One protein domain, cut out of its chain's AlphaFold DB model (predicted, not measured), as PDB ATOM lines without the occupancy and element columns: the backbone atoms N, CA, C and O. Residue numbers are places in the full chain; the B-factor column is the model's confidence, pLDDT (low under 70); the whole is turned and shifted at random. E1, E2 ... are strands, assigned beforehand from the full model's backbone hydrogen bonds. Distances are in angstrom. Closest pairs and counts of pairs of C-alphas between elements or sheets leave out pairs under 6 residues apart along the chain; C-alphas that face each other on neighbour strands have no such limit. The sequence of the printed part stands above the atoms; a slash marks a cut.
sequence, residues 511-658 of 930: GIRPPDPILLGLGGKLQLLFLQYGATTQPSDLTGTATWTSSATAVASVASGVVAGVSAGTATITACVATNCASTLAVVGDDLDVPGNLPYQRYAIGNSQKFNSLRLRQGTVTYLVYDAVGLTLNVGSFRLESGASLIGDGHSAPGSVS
ATOM      1  N   GLY A 511     171.260 174.902 194.018       84.38
ATOM      2  CA  GLY A 511     172.367 174.782 194.974       84.38
ATOM      3  C   GLY A 511     172.423 173.433 195.694       84.38
ATOM      4  O   GLY A 511     171.427 172.717 195.763       84.38
ATOM      5  N   ILE A 512     173.596 173.096 196.243       86.12
ATOM      6  CA  ILE A 512     173.800 171.924 197.111       86.12
ATOM      7  C   ILE A 512     173.871 172.370 198.577       86.12
ATOM      8  O   ILE A 512     174.493 173.388 198.890       86.12
ATOM      9  N   ARG A 513     173.255 171.604 199.488       81.31
ATOM     10  CA  ARG A 513     173.455 171.732 200.940       81.31
ATOM     11  C   ARG A 513     174.007 170.438 201.553       81.31
ATOM     12  O   ARG A 513     173.544 169.370 201.170       81.31
ATOM     13  N   PRO A 514     174.910 170.518 202.547       73.12
ATOM     14  CA  PRO A 514     175.542 171.737 203.063       73.12
ATOM     15  C   PRO A 514     176.483 172.432 202.052       73.12
ATOM     16  O   PRO A 514     176.852 171.813 201.052       73.12
ATOM     17  N   PRO A 515     176.802 173.728 202.265       66.56
ATOM     18  CA  PRO A 515     177.642 174.507 201.352       66.56
ATOM     19  C   PRO A 515     179.083 173.977 201.292       66.56
ATOM     20  O   PRO A 515     179.529 173.251 202.179       66.56
ATOM     21  N   ASP A 516     179.794 174.342 200.232       71.31
ATOM     22  CA  ASP A 516     181.159 173.926 199.928       71.31
ATOM     23  C   ASP A 516     182.230 174.681 200.743       71.31
ATOM     24  O   ASP A 516     182.084 175.889 200.957       71.31
ATOM     25  N   PRO A 517     183.347 174.020 201.131       81.38
ATOM     26  CA  PRO A 517     183.657 172.583 201.001       81.38
ATOM     27  C   PRO A 517     183.099 171.684 202.132       81.38
ATOM     28  O   PRO A 517     182.971 172.104 203.280       81.38
ATOM     29  N   ILE A 518     182.868 170.397 201.843       85.94
ATOM     30  CA  ILE A 518     182.561 169.356 202.846       85.94
ATOM     31  C   ILE A 518     183.835 168.599 203.262       85.94
ATOM     32  O   ILE A 518     184.681 168.303 202.415       85.94
ATOM     33  N   LEU A 519     183.971 168.254 204.548       85.00
ATOM     34  CA  LEU A 519     185.096 167.459 205.067       85.00
ATOM     35  C   LEU A 519     184.627 166.054 205.482       85.00
ATOM     36  O   LEU A 519     183.627 165.912 206.188       85.00
ATOM     37  N   LEU A 520     185.364 165.021 205.067       83.62
ATOM     38  CA  LEU A 520     185.049 163.608 205.303       83.62
ATOM     39  C   LEU A 520     186.278 162.842 205.815       83.62
ATOM     40  O   LEU A 520     187.372 162.978 205.268       83.62
ATOM     41  N   GLY A 521     186.086 161.992 206.824       81.81
ATOM     42  CA  GLY A 521     187.090 161.000 207.224       81.81
ATOM     43  C   GLY A 521     187.145 159.823 206.244       81.81
ATOM     44  O   GLY A 521     186.202 159.619 205.468       81.81
ATOM     45  N   LEU A 522     188.204 159.002 206.277       83.44
ATOM     46  CA  LEU A 522     188.221 157.769 205.478       83.44
ATOM     47  C   LEU A 522     187.090 156.826 205.916       83.44
ATOM     48  O   LEU A 522     186.913 156.532 207.097       83.44
ATOM     49  N   GLY A 523     186.290 156.366 204.951       81.38
ATOM     50  CA  GLY A 523     185.082 155.567 205.188       81.38
ATOM     51  C   GLY A 523     183.872 156.362 205.700       81.38
ATOM     52  O   GLY A 523     182.786 155.790 205.831       81.38
ATOM     53  N   GLY A 524     184.029 157.663 205.967       83.06
ATOM     54  CA  GLY A 524     182.967 158.553 206.427       83.06
ATOM     55  C   GLY A 524     181.922 158.828 205.346       83.06
ATOM     56  O   GLY A 524     182.231 158.825 204.154       83.06
ATOM     57  N   LYS A 525     180.669 159.070 205.755       85.06
ATOM     58  CA  LYS A 525     179.542 159.329 204.838       85.06
ATOM     59  C   LYS A 525     178.802 160.614 205.193       85.06
ATOM     60  O   LYS A 525     178.531 160.846 206.368       85.06
ATOM     61  N   LEU A 526     178.400 161.400 204.195       85.06
ATOM     62  CA  LEU A 526     177.603 162.621 204.361       85.06
ATOM     63  C   LEU A 526     176.473 162.689 203.327       85.06
ATOM     64  O   LEU A 526     176.712 162.478 202.141       85.06
ATOM     65  N   GLN A 527     175.254 162.998 203.771       87.25
ATOM     66  CA  GLN A 527     174.116 163.236 202.880       87.25
ATOM     67  C   GLN A 527     174.125 164.689 202.390       87.25
ATOM     68  O   GLN A 527     174.180 165.619 203.194       87.25
ATOM     69  N   LEU A 528     174.025 164.865 201.075       88.00
ATOM     70  CA  LEU A 528     173.824 166.141 200.401       88.00
ATOM     71  C   LEU A 528     172.372 166.279 199.929       88.00
ATOM     72  O   LEU A 528     171.730 165.290 199.573       88.00
ATOM     73  N   LEU A 529     171.894 167.520 199.890       87.38
ATOM     74  CA  LEU A 529     170.615 167.934 199.321       87.38
ATOM     75  C   LEU A 529     170.858 168.756 198.051       87.38
ATOM     76  O   LEU A 529     171.688 169.664 198.079       87.38
ATOM     77  N   PHE A 530     170.123 168.494 196.967       89.50
ATOM     78  CA  PHE A 530     170.106 169.329 195.759       89.50
ATOM     79  C   PHE A 530     168.789 170.104 195.687       89.50
ATOM     80  O   PHE A 530     167.721 169.511 195.565       89.50
ATOM     81  N   LEU A 531     168.868 171.430 195.796       86.50
ATOM     82  CA  LEU A 531     167.718 172.311 195.982       86.50
ATOM     83  C   LEU A 531     167.552 173.265 194.797       86.50
ATOM     84  O   LEU A 531     168.531 173.851 194.325       86.50
ATOM     85  N   GLN A 532     166.308 173.468 194.364       84.94
ATOM     86  CA  GLN A 532     165.926 174.518 193.423       84.94
ATOM     87  C   GLN A 532     165.229 175.662 194.170       84.94
ATOM     88  O   GLN A 532     164.282 175.461 194.928       84.94
ATOM     89  N   TYR A 533     165.688 176.881 193.914       78.25
ATOM     90  CA  TYR A 533     165.145 178.126 194.439       78.25
ATOM     91  C   TYR A 533     164.373 178.835 193.321       78.25
ATOM     92  O   TYR A 533     164.935 179.211 192.290       78.25
ATOM     93  N   GLY A 534     163.058 178.965 193.505       67.50
ATOM     94  CA  GLY A 534     162.148 179.635 192.571       67.50
ATOM     95  C   GLY A 534     161.512 180.890 193.174       67.50
ATOM     96  O   GLY A 534     162.000 181.436 194.157       67.50
ATOM     97  N   ALA A 535     160.382 181.323 192.606       55.03
ATOM     98  CA  ALA A 535     159.592 182.455 193.112       55.03
ATOM     99  C   ALA A 535     158.803 182.145 194.409       55.03
ATOM    100  O   ALA A 535     158.125 183.019 194.946       55.03
ATOM    101  N   THR A 536     158.849 180.903 194.902       56.75
ATOM    102  CA  THR A 536     158.174 180.454 196.128       56.75
ATOM    103  C   THR A 536     159.087 180.563 197.348       56.75
ATOM    104  O   THR A 536     160.303 180.440 197.248       56.75
ATOM    105  N   THR A 537     158.498 180.736 198.532       54.84
ATOM    106  CA  THR A 537     159.223 180.894 199.807       54.84
ATOM    107  C   THR A 537     159.911 179.622 200.315       54.84
ATOM    108  O   THR A 537     160.732 179.712 201.225       54.84
ATOM    109  N   GLN A 538     159.622 178.449 199.738       68.56
ATOM    110  CA  GLN A 538     160.332 177.198 200.025       68.56
ATOM    111  C   GLN A 538     161.088 176.682 198.792       68.56
ATOM    112  O   GLN A 538     160.513 176.681 197.698       68.56
ATOM    113  N   PRO A 539     162.346 176.225 198.960       77.56
ATOM    114  CA  PRO A 539     163.070 175.530 197.906       77.56
ATOM    115  C   PRO A 539     162.484 174.133 197.677       77.56
ATOM    116  O   PRO A 539     162.122 173.443 198.630       77.56
ATOM    117  N   SER A 540     162.422 173.697 196.421       81.19
ATOM    118  CA  SER A 540     162.063 172.322 196.072       81.19
ATOM    119  C   SER A 540     163.280 171.403 196.203       81.19
ATOM    120  O   SER A 540     164.356 171.703 195.682       81.19
ATOM    121  N   ASP A 541     163.109 170.274 196.898       85.88
ATOM    122  CA  ASP A 541     164.129 169.230 197.014       85.88
ATOM    123  C   ASP A 541     164.107 168.316 195.782       85.88
ATOM    124  O   ASP A 541     163.111 167.656 195.483       85.88
ATOM    125  N   LEU A 542     165.224 168.299 195.058       89.56
ATOM    126  CA  LEU A 542     165.449 167.524 193.842       89.56
ATOM    127  C   LEU A 542     166.525 166.442 194.039       89.56
ATOM    128  O   LEU A 542     167.008 165.856 193.072       89.56
ATOM    129  N   THR A 543     166.910 166.140 195.281       89.00
ATOM    130  CA  THR A 543     168.003 165.205 195.608       89.00
ATOM    131  C   THR A 543     167.807 163.825 194.987       89.00
ATOM    132  O   THR A 543     168.757 163.249 194.453       89.00
ATOM    133  N   GLY A 544     166.575 163.307 195.028       84.81
ATOM    134  CA  GLY A 544     166.229 161.982 194.507       84.81
ATOM    135  C   GLY A 544     166.109 161.903 192.981       84.81
ATOM    136  O   GLY A 544     166.184 160.807 192.433       84.81
ATOM    137  N   THR A 545     165.929 163.035 192.293       87.00
ATOM    138  CA  THR A 545     165.796 163.105 190.825       87.00
ATOM    139  C   THR A 545     167.058 163.616 190.132       87.00
ATOM    140  O   THR A 545     167.176 163.512 188.911       87.00
ATOM    141  N   ALA A 546     168.016 164.148 190.894       90.44
ATOM    142  CA  ALA A 546     169.294 164.607 190.381       90.44
ATOM    143  C   ALA A 546     170.215 163.451 189.970       90.44
ATOM    144  O   ALA A 546     170.314 162.419 190.634       90.44
ATOM    145  N   THR A 547     170.960 163.669 188.889       92.69
ATOM    146  CA  THR A 547     172.087 162.817 188.503       92.69
ATOM    147  C   THR A 547     173.328 163.278 189.260       92.69
ATOM    148  O   THR A 547     173.773 164.412 189.078       92.69
ATOM    149  N   TRP A 548     173.876 162.407 190.107       94.06
ATOM    150  CA  TRP A 548     175.056 162.690 190.925       94.06
ATOM    151  C   TRP A 548     176.322 162.120 190.286       94.06
ATOM    152  O   TRP A 548     176.347 160.968 189.857       94.06
ATOM    153  N   THR A 549     177.388 162.915 190.251       93.44
ATOM    154  CA  THR A 549     178.696 162.527 189.711       93.44
ATOM    155  C   THR A 549     179.819 162.981 190.637       93.44
ATOM    156  O   THR A 549     179.667 163.949 191.382       93.44
ATOM    157  N   SER A 550     180.946 162.271 190.604       94.62
ATOM    158  CA  SER A 550     182.173 162.638 191.316       94.62
ATOM    159  C   SER A 550     183.321 162.741 190.322       94.62
ATOM    160  O   SER A 550     183.486 161.854 189.482       94.62
ATOM    161  N   SER A 551     184.135 163.792 190.436       94.81
ATOM    162  CA  SER A 551     185.335 163.961 189.608       94.81
ATOM    163  C   SER A 551     186.429 162.928 189.914       94.81
ATOM    164  O   SER A 551     187.315 162.727 189.090       94.81
ATOM    165  N   ALA A 552     186.393 162.291 191.092       92.56
ATOM    166  CA  ALA A 552     187.373 161.299 191.529       92.56
ATOM    167  C   ALA A 552     186.719 160.265 192.465       92.56
ATOM    168  O   ALA A 552     186.810 160.359 193.689       92.56
ATOM    169  N   THR A 553     186.073 159.249 191.888       92.00
ATOM    170  CA  THR A 553     185.327 158.213 192.635       92.00
ATOM    171  C   THR A 553     186.191 157.371 193.575       92.00
ATOM    172  O   THR A 553     185.684 156.870 194.575       92.00
ATOM    173  N   ALA A 554     187.493 157.250 193.292       89.81
ATOM    174  CA  ALA A 554     188.463 156.591 194.168       89.81
ATOM    175  C   ALA A 554     188.809 157.415 195.425       89.81
ATOM    176  O   ALA A 554     189.333 156.857 196.386       89.81
ATOM    177  N   VAL A 555     188.525 158.722 195.426       88.62
ATOM    178  CA  VAL A 555     188.739 159.643 196.556       88.62
ATOM    179  C   VAL A 555     187.428 159.850 197.308       88.62
ATOM    180  O   VAL A 555     187.368 159.591 198.507       88.62
ATOM    181  N   ALA A 556     186.356 160.225 196.604       90.81
ATOM    182  CA  ALA A 556     185.005 160.299 197.153       90.81
ATOM    183  C   ALA A 556     183.987 159.743 196.151       90.81
ATOM    184  O   ALA A 556     183.903 160.208 195.012       90.81
ATOM    185  N   SER A 557     183.186 158.770 196.573       92.88
ATOM    186  CA  SER A 557     182.085 158.224 195.770       92.88
ATOM    187  C   SER A 557     180.764 158.881 196.167       92.88
ATOM    188  O   SER A 557     180.604 159.275 197.318       92.88
ATOM    189  N   VAL A 558     179.820 159.028 195.232       94.12
ATOM    190  CA  VAL A 558     178.488 159.582 195.513       94.12
ATOM    191  C   VAL A 558     177.401 158.687 194.933       94.12
ATOM    192  O   VAL A 558     177.495 158.261 193.783       94.12
ATOM    193  N   ALA A 559     176.369 158.408 195.725       90.06
ATOM    194  CA  ALA A 559     175.182 157.678 195.296       90.06
ATOM    195  C   ALA A 559     173.941 158.272 195.970       90.06
ATOM    196  O   ALA A 559     173.897 158.380 197.192       90.06
ATOM    197  N   SER A 560     172.943 158.676 195.175       85.62
ATOM    198  CA  SER A 560     171.678 159.254 195.671       85.62
ATOM    199  C   SER A 560     171.873 160.392 196.694       85.62
ATOM    200  O   SER A 560     171.192 160.459 197.714       85.62
ATOM    201  N   GLY A 561     172.850 161.271 196.442       86.00
ATOM    202  CA  GLY A 561     173.217 162.376 197.335       86.00
ATOM    203  C   GLY A 561     174.069 161.988 198.549       86.00
ATOM    204  O   GLY A 561     174.574 162.877 199.223       86.00
ATOM    205  N   VAL A 562     174.307 160.701 198.823       89.62
ATOM    206  CA  VAL A 562     175.235 160.261 199.877       89.62
ATOM    207  C   VAL A 562     176.653 160.219 199.324       89.62
ATOM    208  O   VAL A 562     176.951 159.411 198.444       89.62
ATOM    209  N   VAL A 563     177.537 161.055 199.862       91.19
ATOM    210  CA  VAL A 563     178.970 161.062 199.553       91.19
ATOM    211  C   VAL A 563     179.715 160.207 200.574       91.19
ATOM    212  O   VAL A 563     179.518 160.384 201.773       91.19
ATOM    213  N   ALA A 564     180.574 159.300 200.114       89.88
ATOM    214  CA  ALA A 564     181.432 158.462 200.946       89.88
ATOM    215  C   ALA A 564     182.915 158.717 200.639       89.88
ATOM    216  O   ALA A 564     183.328 158.620 199.481       89.88
ATOM    217  N   GLY A 565     183.708 159.008 201.673       88.38
ATOM    218  CA  GLY A 565     185.161 159.151 201.574       88.38
ATOM    219  C   GLY A 565     185.840 157.790 201.417       88.38
ATOM    220  O   GLY A 565     185.618 156.891 202.224       88.38
ATOM    221  N   VAL A 566     186.651 157.620 200.372       89.56
ATOM    222  CA  VAL A 566     187.285 156.341 200.003       89.56
ATOM    223  C   VAL A 566     188.797 156.379 200.233       89.56
ATOM    224  O   VAL A 566     189.342 155.466 200.846       89.56
ATOM    225  N   SER A 567     189.476 157.432 199.776       89.19
ATOM    226  CA  SER A 567     190.918 157.638 199.974       89.19
ATOM    227  C   SER A 567     191.237 159.123 200.153       89.19
ATOM    228  O   SER A 567     190.406 159.975 199.843       89.19
ATOM    229  N   ALA A 568     192.419 159.439 200.690       86.12
ATOM    230  CA  ALA A 568     192.796 160.817 200.983       86.12
ATOM    231  C   ALA A 568     192.970 161.646 199.696       86.12
ATOM    232  O   ALA A 568     193.618 161.203 198.748       86.12
ATOM    233  N   GLY A 569     192.413 162.857 199.667       85.75
ATOM    234  CA  GLY A 569     192.455 163.757 198.515       85.75
ATOM    235  C   GLY A 569     191.225 164.662 198.424       85.75
ATOM    236  O   GLY A 569     190.446 164.781 199.366       85.75
ATOM    237  N   THR A 570     191.031 165.297 197.268       88.94
ATOM    238  CA  THR A 570     189.864 166.149 196.992       88.94
ATOM    239  C   THR A 570     189.083 165.659 195.778       88.94
ATOM    240  O   THR A 570     189.686 165.284 194.774       88.94
ATOM    241  N   ALA A 571     187.754 165.720 195.830       89.62
ATOM    242  CA  ALA A 571     186.870 165.394 194.712       89.62
ATOM    243  C   ALA A 571     185.724 166.410 194.610       89.62
ATOM    244  O   ALA A 571     185.144 166.792 195.622       89.62
ATOM    245  N   THR A 572     185.360 166.828 193.400       91.56
ATOM    246  CA  THR A 572     184.177 167.666 193.166       91.56
ATOM    247  C   THR A 572     182.964 166.770 192.958       91.56
ATOM    248  O   THR A 572     182.967 165.920 192.067       91.56
ATOM    249  N   ILE A 573     181.931 166.968 193.774       92.88
ATOM    250  CA  ILE A 573     180.645 166.280 193.669       92.88
ATOM    251  C   ILE A 573     179.660 167.200 192.954       92.88
ATOM    252  O   ILE A 573     179.422 168.317 193.412       92.88
ATOM    253  N   THR A 574     179.071 166.730 191.857       91.44
ATOM    254  CA  THR A 574     178.149 167.512 191.023       91.44
ATOM    255  C   THR A 574     176.789 166.831 190.946       91.44
ATOM    256  O   THR A 574     176.711 165.641 190.631       91.44
ATOM    257  N   ALA A 575     175.724 167.592 191.193       91.44
ATOM    258  CA  ALA A 575     174.335 167.186 191.003       91.44
ATOM    259  C   ALA A 575     173.723 167.977 189.845       91.44
ATOM    260  O   ALA A 575     173.823 169.203 189.828       91.44
ATOM    261  N   CYS A 576     173.081 167.289 188.900       89.00
ATOM    262  CA  CYS A 576     172.420 167.921 187.760       89.00
ATOM    263  C   CYS A 576     170.993 167.403 187.563       89.00
ATOM    264  O   CYS A 576     170.742 166.200 187.640       89.00
ATOM    265  N   VAL A 577     170.076 168.305 187.211       89.44
ATOM    266  CA  VAL A 577     168.773 167.979 186.614       89.44
ATOM    267  C   VAL A 577     168.724 168.638 185.236       89.44
ATOM    268  O   VAL A 577     168.751 169.865 185.120       89.44
ATOM    269  N   ALA A 578     168.687 167.821 184.180       83.94
ATOM    270  CA  ALA A 578     168.907 168.260 182.799       83.94
ATOM    271  C   ALA A 578     170.223 169.064 182.656       83.94
ATOM    272  O   ALA A 578     171.293 168.520 182.915       83.94
ATOM    273  N   THR A 579     170.158 170.338 182.256       81.81
ATOM    274  CA  THR A 579     171.325 171.227 182.098       81.81
ATOM    275  C   THR A 579     171.632 172.075 183.335       81.81
ATOM    276  O   THR A 579     172.602 172.828 183.325       81.81
ATOM    277  N   ASN A 580     170.816 171.993 184.389       85.44
ATOM    278  CA  ASN A 580     170.991 172.784 185.605       85.44
ATOM    279  C   ASN A 580     171.783 171.980 186.632       85.44
ATOM    280  O   ASN A 580     171.297 170.962 187.128       85.44
ATOM    281  N   CYS A 581     172.988 172.443 186.947       86.31
ATOM    282  CA  CYS A 581     173.918 171.747 187.824       86.31
ATOM    283  C   CYS A 581     174.343 172.632 188.996       86.31
ATOM    284  O   CYS A 581     174.477 173.845 188.848       86.31
ATOM    285  N   ALA A 582     174.628 172.010 190.135       87.38
ATOM    286  CA  ALA A 582     175.404 172.613 191.210       87.38
ATOM    287  C   ALA A 582     176.488 171.631 191.662       87.38
ATOM    288  O   ALA A 582     176.344 170.415 191.514       87.38
ATOM    289  N   SER A 583     177.582 172.162 192.200       89.12
ATOM    290  CA  SER A 583     178.737 171.377 192.630       89.12
ATOM    291  C   SER A 583     179.200 171.782 194.022       89.12
ATOM    292  O   SER A 583     179.075 172.945 194.396       89.12
ATOM    293  N   THR A 584     179.768 170.833 194.761       87.56
ATOM    294  CA  THR A 584     180.445 171.062 196.043       87.56
ATOM    295  C   THR A 584     181.782 170.323 196.071       87.56
ATOM    296  O   THR A 584     181.935 169.278 195.433       87.56
ATOM    297  N   LEU A 585     182.768 170.863 196.784       88.44
ATOM    298  CA  LEU A 585     184.080 170.241 196.946       88.44
ATOM    299  C   LEU A 585     184.086 169.322 198.173       88.44
ATOM    300  O   LEU A 585     183.817 169.784 199.277       88.44
ATOM    301  N   ALA A 586     184.450 168.054 197.996       86.94
ATOM    302  CA  ALA A 586     184.696 167.098 199.071       86.94
ATOM    303  C   ALA A 586     186.197 166.958 199.342       86.94
ATOM    304  O   ALA A 586     186.969 166.653 198.432       86.94
ATOM    305  N   VAL A 587     186.605 167.147 200.596       88.69
ATOM    306  CA  VAL A 587     187.976 166.930 201.074       88.69
ATOM    307  C   VAL A 587     187.971 165.714 201.994       88.69
ATOM    308  O   VAL A 587     187.287 165.710 203.017       88.69
ATOM    309  N   VAL A 588     188.708 164.672 201.612       88.81
ATOM    310  CA  VAL A 588     188.740 163.376 202.293       88.81
ATOM    311  C   VAL A 588     190.131 163.137 202.876       88.81
ATOM    312  O   VAL A 588     191.130 163.338 202.187       88.81
ATOM    313  N   GLY A 589     190.221 162.668 204.119       86.12
ATOM    314  CA  GLY A 589     191.492 162.239 204.701       86.12
ATOM    315  C   GLY A 589     191.398 161.895 206.181       86.12
ATOM    316  O   GLY A 589     190.438 162.264 206.847       86.12
ATOM    317  N   ASP A 590     192.413 161.194 206.683       79.88
ATOM    318  CA  ASP A 590     192.541 160.878 208.110       79.88
ATOM    319  C   ASP A 590     193.237 162.002 208.888       79.88
ATOM    320  O   ASP A 590     192.853 162.293 210.015       79.88
ATOM    321  N   ASP A 591     194.236 162.653 208.292       79.94
ATOM    322  CA  ASP A 591     194.957 163.793 208.863       79.94
ATOM    323  C   ASP A 591     194.692 165.031 208.004       79.94
ATOM    324  O   ASP A 591     195.310 165.222 206.954       79.94
ATOM    325  N   LEU A 592     193.726 165.853 208.413       79.12
ATOM    326  CA  LEU A 592     193.309 167.035 207.663       79.12
ATOM    327  C   LEU A 592     193.840 168.314 208.311       79.12
ATOM    328  O   LEU A 592     193.486 168.657 209.439       79.12
ATOM    329  N   ASP A 593     194.646 169.063 207.561       78.50
ATOM    330  CA  ASP A 593     195.077 170.417 207.916       78.50
ATOM    331  C   ASP A 593     194.466 171.415 206.930       78.50
ATOM    332  O   ASP A 593     194.897 171.524 205.782       78.50
ATOM    333  N   VAL A 594     193.407 172.096 207.366       71.31
ATOM    334  CA  VAL A 594     192.584 172.935 206.497       71.31
ATOM    335  C   VAL A 594     193.252 174.311 206.325       71.31
ATOM    336  O   VAL A 594     193.369 175.057 207.303       71.31
ATOM    337  N   PRO A 595     193.715 174.682 205.113       64.69
ATOM    338  CA  PRO A 595     194.483 175.908 204.902       64.69
ATOM    339  C   PRO A 595     193.599 177.162 205.003       64.69
ATOM    340  O   PRO A 595     192.599 177.275 204.310       64.69
ATOM    341  N   GLY A 596     193.997 178.147 205.817       55.78
ATOM    342  CA  GLY A 596     193.243 179.393 206.059       55.78
ATOM    343  C   GLY A 596     193.531 180.550 205.089       55.78
ATOM    344  O   GLY A 596     193.316 181.706 205.436       55.78
ATOM    345  N   ASN A 597     194.077 180.291 203.896       52.84
ATOM    346  CA  ASN A 597     194.686 181.344 203.068       52.84
ATOM    347  C   ASN A 597     193.699 182.157 202.196       52.84
ATOM    348  O   ASN A 597     194.110 182.740 201.193       52.84
ATOM    349  N   LEU A 598     192.409 182.199 202.544       49.34
ATOM    350  CA  LEU A 598     191.392 183.003 201.858       49.34
ATOM    351  C   LEU A 598     190.516 183.762 202.870       49.34
ATOM    352  O   LEU A 598     190.320 183.283 203.987       49.34
ATOM    353  N   PRO A 599     189.970 184.939 202.499       47.66
ATOM    354  CA  PRO A 599     189.090 185.707 203.367       47.66
ATOM    355  C   PRO A 599     187.749 184.969 203.487       47.66
ATOM    356  O   PRO A 599     186.866 185.138 202.655       47.66
ATOM    357  N   TYR A 600     187.631 184.152 204.535       51.31
ATOM    358  CA  TYR A 600     186.479 183.327 204.915       51.31
ATOM    359  C   TYR A 600     186.209 182.109 204.019       51.31
ATOM    360  O   TYR A 600     185.611 182.211 202.951       51.31
ATOM    361  N   GLN A 601     186.552 180.917 204.518       59.97
ATOM    362  CA  GLN A 601     186.075 179.645 203.962       59.97
ATOM    363  C   GLN A 601     185.109 178.964 204.931       59.97
ATOM    364  O   GLN A 601     185.398 178.829 206.125       59.97
ATOM    365  N   ARG A 602     183.942 178.564 204.409       65.62
ATOM    366  CA  ARG A 602     182.931 177.811 205.153       65.62
ATOM    367  C   ARG A 602     183.131 176.328 204.897       65.62
ATOM    368  O   ARG A 602     183.103 175.926 203.749       65.62
ATOM    369  N   TYR A 603     183.294 175.538 205.946       73.69
ATOM    370  CA  TYR A 603     183.361 174.084 205.845       73.69
ATOM    371  C   TYR A 603     182.128 173.454 206.468       73.69
ATOM    372  O   TYR A 603     181.529 174.027 207.379       73.69
ATOM    373  N   ALA A 604     181.764 172.265 206.011       70.25
ATOM    374  CA  ALA A 604     180.713 171.474 206.628       70.25
ATOM    375  C   ALA A 604     181.224 170.090 207.030       70.25
ATOM    376  O   ALA A 604     181.843 169.388 206.228       70.25
ATOM    377  N   ILE A 605     180.922 169.695 208.266       72.06
ATOM    378  CA  ILE A 605     181.113 168.334 208.773       72.06
ATOM    379  C   ILE A 605     179.755 167.840 209.252       72.06
ATOM    380  O   ILE A 605     179.067 168.540 209.988       72.06
ATOM    381  N   GLY A 606     179.352 166.646 208.842       66.44
ATOM    382  CA  GLY A 606     178.111 166.037 209.311       66.44
ATOM    383  C   GLY A 606     178.252 164.531 209.471       66.44
ATOM    384  O   GLY A 606     179.186 163.931 208.929       66.44
ATOM    385  N   ASN A 607     177.306 163.932 210.199       68.50
ATOM    386  CA  ASN A 607     177.341 162.538 210.663       68.50
ATOM    387  C   ASN A 607     178.581 162.208 211.527       68.50
ATOM    388  O   ASN A 607     179.427 163.055 211.804       68.50
ATOM    389  N   SER A 608     178.693 160.955 211.974       67.69
ATOM    390  CA  SER A 608     179.899 160.464 212.652       67.69
ATOM    391  C   SER A 608     181.070 160.400 211.663       67.69
ATOM    392  O   SER A 608     180.973 159.750 210.620       67.69
ATOM    393  N   GLN A 609     182.165 161.094 211.981       73.31
ATOM    394  CA  GLN A 609     183.386 161.153 211.174       73.31
ATOM    395  C   GLN A 609     184.586 160.792 212.053       73.31
ATOM    396  O   GLN A 609     184.655 161.167 213.226       73.31
ATOM    397  N   LYS A 610     185.556 160.076 211.482       73.25
ATOM    398  CA  LYS A 610     186.796 159.703 212.168       73.25
ATOM    399  C   LYS A 610     187.984 160.364 211.478       73.25
ATOM    400  O   LYS A 610     188.127 160.234 210.270       73.25
ATOM    401  N   PHE A 611     188.824 161.028 212.263       74.62
ATOM    402  CA  PHE A 611     190.072 161.644 211.825       74.62
ATOM    403  C   PHE A 611     191.191 161.243 212.800       74.62
ATOM    404  O   PHE A 611     191.002 161.215 214.013       74.62
ATOM    405  N   ASN A 612     192.389 160.961 212.311       71.62
ATOM    406  CA  ASN A 612     193.571 160.857 213.166       71.62
ATOM    407  C   ASN A 612     193.971 162.247 213.682       71.62
ATOM    408  O   ASN A 612     194.210 162.419 214.880       71.62
ATOM    409  N   SER A 613     193.928 163.265 212.819       68.12
ATOM    410  CA  SER A 613     194.066 164.662 213.217       68.12
ATOM    411  C   SER A 613     193.220 165.604 212.360       68.12
ATOM    412  O   SER A 613     193.036 165.395 211.164       68.12
ATOM    413  N   LEU A 614     192.686 166.655 212.983       76.44
ATOM    414  CA  LEU A 614     191.955 167.718 212.294       76.44
ATOM    415  C   LEU A 614     192.406 169.079 212.828       76.44
ATOM    416  O   LEU A 614     192.210 169.398 214.005       76.44
ATOM    417  N   ARG A 615     193.010 169.887 211.956       75.44
ATOM    418  CA  ARG A 615     193.431 171.260 212.247       75.44
ATOM    419  C   ARG A 615     192.607 172.248 211.431       75.44
ATOM    420  O   ARG A 615     192.607 172.205 210.204       75.44
ATOM    421  N   LEU A 616     191.942 173.163 212.131       76.44
ATOM    422  CA  LEU A 616     191.176 174.266 211.559       76.44
ATOM    423  C   LEU A 616     191.949 175.569 211.790       76.44
ATOM    424  O   LEU A 616     192.109 176.007 212.933       76.44
ATOM    425  N   ARG A 617     192.481 176.155 210.711       76.50
ATOM    426  CA  ARG A 617     193.335 177.351 210.775       76.50
ATOM    427  C   ARG A 617     192.540 178.653 210.848       76.50
ATOM    428  O   ARG A 617     191.352 178.682 210.520       76.50
ATOM    429  N   GLN A 618     193.199 179.733 211.267       70.88
ATOM    430  CA  GLN A 618     192.610 181.076 211.341       70.88
ATOM    431  C   GLN A 618     191.863 181.450 210.042       70.88
ATOM    432  O   GLN A 618     192.370 181.213 208.948       70.88
ATOM    433  N   GLY A 619     190.666 182.042 210.158       67.19
ATOM    434  CA  GLY A 619     189.846 182.453 209.006       67.19
ATOM    435  C   GLY A 619     188.872 181.389 208.477       67.19
ATOM    436  O   GLY A 619     188.159 181.646 207.505       67.19
ATOM    437  N   THR A 620     188.801 180.215 209.115       68.88
ATOM    438  CA  THR A 620     187.848 179.144 208.769       68.88
ATOM    439  C   THR A 620     186.606 179.165 209.667       68.88
ATOM    440  O   THR A 620     186.697 179.361 210.880       68.88
ATOM    441  N   VAL A 621     185.426 178.949 209.075       67.12
ATOM    442  CA  VAL A 621     184.161 178.747 209.801       67.12
ATOM    443  C   VAL A 621     183.606 177.380 209.435       67.12
ATOM    444  O   VAL A 621     183.245 177.149 208.288       67.12
ATOM    445  N   THR A 622     183.517 176.469 210.394       68.81
ATOM    446  CA  THR A 622     183.037 175.107 210.149       68.81
ATOM    447  C   THR A 622     181.666 174.912 210.783       68.81
ATOM    448  O   THR A 622     181.504 175.124 211.981       68.81
ATOM    449  N   TYR A 623     180.679 174.515 209.985       65.75
ATOM    450  CA  TYR A 623     179.335 174.179 210.440       65.75
ATOM    451  C   TYR A 623     179.217 172.675 210.678       65.75
ATOM    452  O   TYR A 623     179.605 171.870 209.828       65.75
ATOM    453  N   LEU A 624     178.640 172.312 211.817       67.19
ATOM    454  CA  LEU A 624     178.196 170.958 212.110       67.19
ATOM    455  C   LEU A 624     176.785 170.788 211.551       67.19
ATOM    456  O   LEU A 624     175.895 171.588 211.841       67.19
ATOM    457  N   VAL A 625     176.600 169.801 210.680       62.19
ATOM    458  CA  VAL A 625     175.372 169.626 209.902       62.19
ATOM    459  C   VAL A 625     174.710 168.302 210.291       62.19
ATOM    460  O   VAL A 625     175.351 167.255 210.207       62.19
ATOM    461  N   TYR A 626     173.417 168.380 210.630       56.28
ATOM    462  CA  TYR A 626     172.489 167.327 211.086       56.28
ATOM    463  C   TYR A 626     172.527 166.929 212.575       56.28
ATOM    464  O   TYR A 626     173.570 166.735 213.186       56.28
ATOM    465  N   ASP A 627     171.309 166.764 213.095       47.94
ATOM    466  CA  ASP A 627     170.828 166.799 214.482       47.94
ATOM    467  C   ASP A 627     170.175 165.473 214.942       47.94
ATOM    468  O   ASP A 627     169.676 165.367 216.061       47.94
ATOM    469  N   ALA A 628     170.184 164.432 214.102       42.28
ATOM    470  CA  ALA A 628     169.490 163.169 214.392       42.28
ATOM    471  C   ALA A 628     170.378 162.055 214.988       42.28
ATOM    472  O   ALA A 628     169.862 161.092 215.549       42.28
ATOM    473  N   VAL A 629     171.706 162.159 214.883       39.78
ATOM    474  CA  VAL A 629     172.666 161.204 215.460       39.78
ATOM    475  C   VAL A 629     173.843 162.024 215.960       39.78
ATOM    476  O   VAL A 629     174.427 162.765 215.174       39.78
ATOM    477  N   GLY A 630     174.168 161.925 217.250       45.50
ATOM    478  CA  GLY A 630     175.251 162.697 217.857       45.50
ATOM    479  C   GLY A 630     176.508 162.678 216.988       45.50
ATOM    480  O   GLY A 630     177.007 161.612 216.616       45.50
ATOM    481  N   LEU A 631     177.001 163.862 216.629       48.66
ATOM    482  CA  LEU A 631     178.241 164.009 215.885       48.66
ATOM    483  C   LEU A 631     179.391 163.500 216.765       48.66
ATOM    484  O   LEU A 631     179.875 164.201 217.648       48.66
ATOM    485  N   THR A 632     179.827 162.261 216.541       50.34
ATOM    486  CA  THR A 632     181.050 161.748 217.160       50.34
ATOM    487  C   THR A 632     182.210 162.094 216.239       50.34
ATOM    488  O   THR A 632     182.418 161.431 215.224       50.34
ATOM    489  N   LEU A 633     182.954 163.150 216.569       55.03
ATOM    490  CA  LEU A 633     184.270 163.385 215.980       55.03
ATOM    491  C   LEU A 633     185.269 162.518 216.743       55.03
ATOM    492  O   LEU A 633     185.735 162.894 217.814       55.03
ATOM    493  N   ASN A 634     185.599 161.348 216.205       55.19
ATOM    494  CA  ASN A 634     186.724 160.575 216.724       55.19
ATOM    495  C   ASN A 634     188.005 161.168 216.142       55.19
ATOM    496  O   ASN A 634     188.467 160.712 215.100       55.19
ATOM    497  N   VAL A 635     188.511 162.219 216.788       56.72
ATOM    498  CA  VAL A 635     189.748 162.935 216.447       56.72
ATOM    499  C   VAL A 635     190.856 162.530 217.411       56.72
ATOM    500  O   VAL A 635     190.755 162.801 218.606       56.72
ATOM    501  N   GLY A 636     191.929 161.912 216.909       55.53
ATOM    502  CA  GLY A 636     193.116 161.617 217.726       55.53
ATOM    503  C   GLY A 636     193.801 162.892 218.243       55.53
ATOM    504  O   GLY A 636     194.208 162.957 219.399       55.53
ATOM    505  N   SER A 637     193.862 163.935 217.408       58.31
ATOM    506  CA  SER A 637     194.316 165.284 217.768       58.31
ATOM    507  C   SER A 637     193.473 166.349 217.057       58.31
ATOM    508  O   SER A 637     193.484 166.431 215.829       58.31
ATOM    509  N   PHE A 638     192.778 167.206 217.810       64.50
ATOM    510  CA  PHE A 638     192.001 168.329 217.270       64.50
ATOM    511  C   PHE A 638     192.647 169.666 217.633       64.50
ATOM    512  O   PHE A 638     192.990 169.896 218.792       64.50
ATOM    513  N   ARG A 639     192.811 170.560 216.652       66.00
ATOM    514  CA  ARG A 639     193.376 171.899 216.873       66.00
ATOM    515  C   ARG A 639     192.531 172.966 216.184       66.00
ATOM    516  O   ARG A 639     192.491 173.020 214.957       66.00
ATOM    517  N   LEU A 640     191.924 173.845 216.977       67.44
ATOM    518  CA  LEU A 640     191.212 175.037 216.513       67.44
ATOM    519  C   LEU A 640     192.098 176.268 216.748       67.44
ATOM    520  O   LEU A 640     192.378 176.624 217.891       67.44
ATOM    521  N   GLU A 641     192.595 176.896 215.684       68.94
ATOM    522  CA  GLU A 641     193.424 178.100 215.812       68.94
ATOM    523  C   GLU A 641     192.601 179.333 216.212       68.94
ATOM    524  O   GLU A 641     191.397 179.416 215.968       68.94
ATOM    525  N   SER A 642     193.259 180.325 216.818       59.75
ATOM    526  CA  SER A 642     192.613 181.600 217.137       59.75
ATOM    527  C   SER A 642     192.100 182.269 215.858       59.75
ATOM    528  O   SER A 642     192.820 182.363 214.865       59.75
ATOM    529  N   GLY A 643     190.837 182.697 215.864       61.62
ATOM    530  CA  GLY A 643     190.159 183.234 214.680       61.62
ATOM    531  C   GLY A 643     189.584 182.180 213.723       61.62
ATOM    532  O   GLY A 643     189.072 182.551 212.669       61.62
ATOM    533  N   ALA A 644     189.641 180.889 214.068       62.78
ATOM    534  CA  ALA A 644     188.769 179.859 213.506       62.78
ATOM    535  C   ALA A 644     187.507 179.696 214.377       62.78
ATOM    536  O   ALA A 644     187.541 179.940 215.587       62.78
ATOM    537  N   SER A 645     186.391 179.288 213.768       63.75
ATOM    538  CA  SER A 645     185.111 179.082 214.458       63.75
ATOM    539  C   SER A 645     184.489 177.741 214.084       63.75
ATOM    540  O   SER A 645     184.418 177.391 212.904       63.75
ATOM    541  N   LEU A 646     184.011 177.007 215.087       64.56
ATOM    542  CA  LEU A 646     183.171 175.821 214.922       64.56
ATOM    543  C   LEU A 646     181.760 176.166 215.417       64.56
ATOM    544  O   LEU A 646     181.606 176.676 216.529       64.56
ATOM    545  N   ILE A 647     180.747 175.926 214.585       61.19
ATOM    546  CA  ILE A 647     179.353 176.308 214.835       61.19
ATOM    547  C   ILE A 647     178.474 175.056 214.789       61.19
ATOM    548  O   ILE A 647     178.393 174.401 213.751       61.19
ATOM    549  N   GLY A 648     177.790 174.751 215.895       55.88
ATOM    550  CA  GLY A 648     176.769 173.701 215.995       55.88
ATOM    551  C   GLY A 648     175.529 174.235 216.714       55.88
ATOM    552  O   GLY A 648     175.663 175.044 217.626       55.88
ATOM    553  N   ASP A 649     174.331 173.860 216.262       48.38
ATOM    554  CA  ASP A 649     173.025 174.134 216.896       48.38
ATOM    555  C   ASP A 649     172.838 175.570 217.437       48.38
ATOM    556  O   ASP A 649     172.299 175.808 218.519       48.38
ATOM    557  N   GLY A 650     173.322 176.563 216.681       41.41
ATOM    558  CA  GLY A 650     173.197 177.987 217.013       41.41
ATOM    559  C   GLY A 650     174.230 178.544 218.002       41.41
ATOM    560  O   GLY A 650     174.143 179.718 218.350       41.41
ATOM    561  N   HIS A 651     175.225 177.757 218.417       39.12
ATOM    562  CA  HIS A 651     176.277 178.165 219.349       39.12
ATOM    563  C   HIS A 651     177.656 178.081 218.671       39.12
ATOM    564  O   HIS A 651     177.953 177.132 217.944       39.12
ATOM    565  N   SER A 652     178.503 179.093 218.881       44.69
ATOM    566  CA  SER A 652     179.870 179.147 218.351       44.69
ATOM    567  C   SER A 652     180.893 178.913 219.461       44.69
ATOM    568  O   SER A 652     180.779 179.466 220.553       44.69
ATOM    569  N   ALA A 653     181.917 178.109 219.174       44.16
ATOM    570  CA  ALA A 653     183.112 178.003 220.007       44.16
ATOM    571  C   ALA A 653     184.214 178.902 219.408       44.16
ATOM    572  O   ALA A 653     184.879 178.485 218.455       44.16
ATOM    573  N   PRO A 654     184.405 180.147 219.889       46.19
ATOM    574  CA  PRO A 654     185.493 181.000 219.418       46.19
ATOM    575  C   PRO A 654     186.849 180.429 219.864       46.19
ATOM    576  O   PRO A 654     187.049 180.121 221.039       46.19
ATOM    577  N   GLY A 655     187.780 180.275 218.913       45.44
ATOM    578  CA  GLY A 655     189.083 179.631 219.104       45.44
ATOM    579  C   GLY A 655     189.937 180.225 220.230       45.44
ATOM    580  O   GLY A 655     190.690 181.177 220.025       45.44
ATOM    581  N   SER A 656     189.852 179.614 221.412       42.94
ATOM    582  CA  SER A 656     190.849 179.697 222.484       42.94
ATOM    583  C   SER A 656     190.850 178.410 223.316       42.94
ATOM    584  O   SER A 656     190.583 178.420 224.510       42.94
ATOM    585  N   VAL A 657     191.134 177.269 222.680       41.84
ATOM    586  CA  VAL A 657     191.458 176.033 223.408       41.84
ATOM    587  C   VAL A 657     192.642 175.366 222.717       41.84
ATOM    588  O   VAL A 657     192.550 174.950 221.560       41.84
ATOM    589  N   SER A 658     193.776 175.335 223.414       42.41
ATOM    590  CA  SER A 658     194.934 174.527 223.057       42.41
ATOM    591  C   SER A 658     194.758 173.102 223.605       42.41
ATOM    592  O   SER A 658     194.127 172.903 224.639       42.41
TER     593      SER A 658
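Overview. This is residues 511 to 658 of the 930 residues of an uncharacterized protein of Deltaproteobacteria bacterium (UniProt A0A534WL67). Two lobes of strands make this domain: residues 511 to 588 form a sandwich, the twisted mixed sheet E2 E9 E8 E5 covered by the antiparallel sheet E3 E7 E6 and the antiparallel pair E1 E4, and residues 591 to 654 wind in stacked turns. In the turns E10, E12 and E14 make a parallel sheet, E11, E13 and E15 run parallel in a mixed sheet, and E16 folds back beside E15. The lobes meet at E2 and E11. The 148 printed residues hold no named helix and 16 named strands, E1 to E16 in chain order, an all-strand class. The whole is compact, with a radius of gyration of the C-alphas of 15.4 A and spans of 48 by 36 by 31 A.

Along the chain. Find C-alpha 511 at (172.367, 174.782, 194.974), where E1, residues 511 to 513, begins. Next come E2, 518 to 520, E3, 525 to 527, and E4, 529 to 533. E5 is 547 to 550, E6 556 to 559, E7 562 to 565. E8, 569 to 577, spans 26.8 A and E9, 580 to 588, 26.1 A, ending at (188.740, 163.376, 202.293). Then read E10, 591 to 594, E11, 601 to 606, 16.6 A, E12, 609 to 616, E13, 620 to 625, 15.7 A, E14, 633 to 640, E15, 645 to 648, and E16, 651 to 654, ending at (185.493, 181.000, 219.418). E12 bends by 99 degrees at residue 612, and E14 by 105 degrees at residue 636.

Arrangement. Three sheets form a stack of sheets, face to face in turn: E2 E9 E8 E5 faces E3 E7 E6, 7.8 A centre to centre, and faces E1 E4 at 9.3 A. E3 runs on into E4 at 23 degrees. In the hairpin E8 and E9, look at N 573 and O 584, 2.8 A apart. E2 is parallel to E9, with N 518 and O 585 2.8 A apart. The closest C-alphas of E2 and E11 are those of Ile 518 and Ala 604, 4.7 A. E12 and E14 are parallel, with N 611 and O 634 2.9 A apart; E13 and E15 are parallel too, with N 622 and O 645 at 2.8 A. E15 and E16 are an antiparallel hairpin, with N 651 and O 648 at 2.9 A.

Size, cuts and confidence. The C-alphas farthest apart are those of Ala 578 and Ser 658, 48.3 A. The printed part has no cut. The link E4 to E5, 13 residues, is long. The mean pLDDT of the printed part is 73.9; 58 residues are under 70, among them 619 to 658.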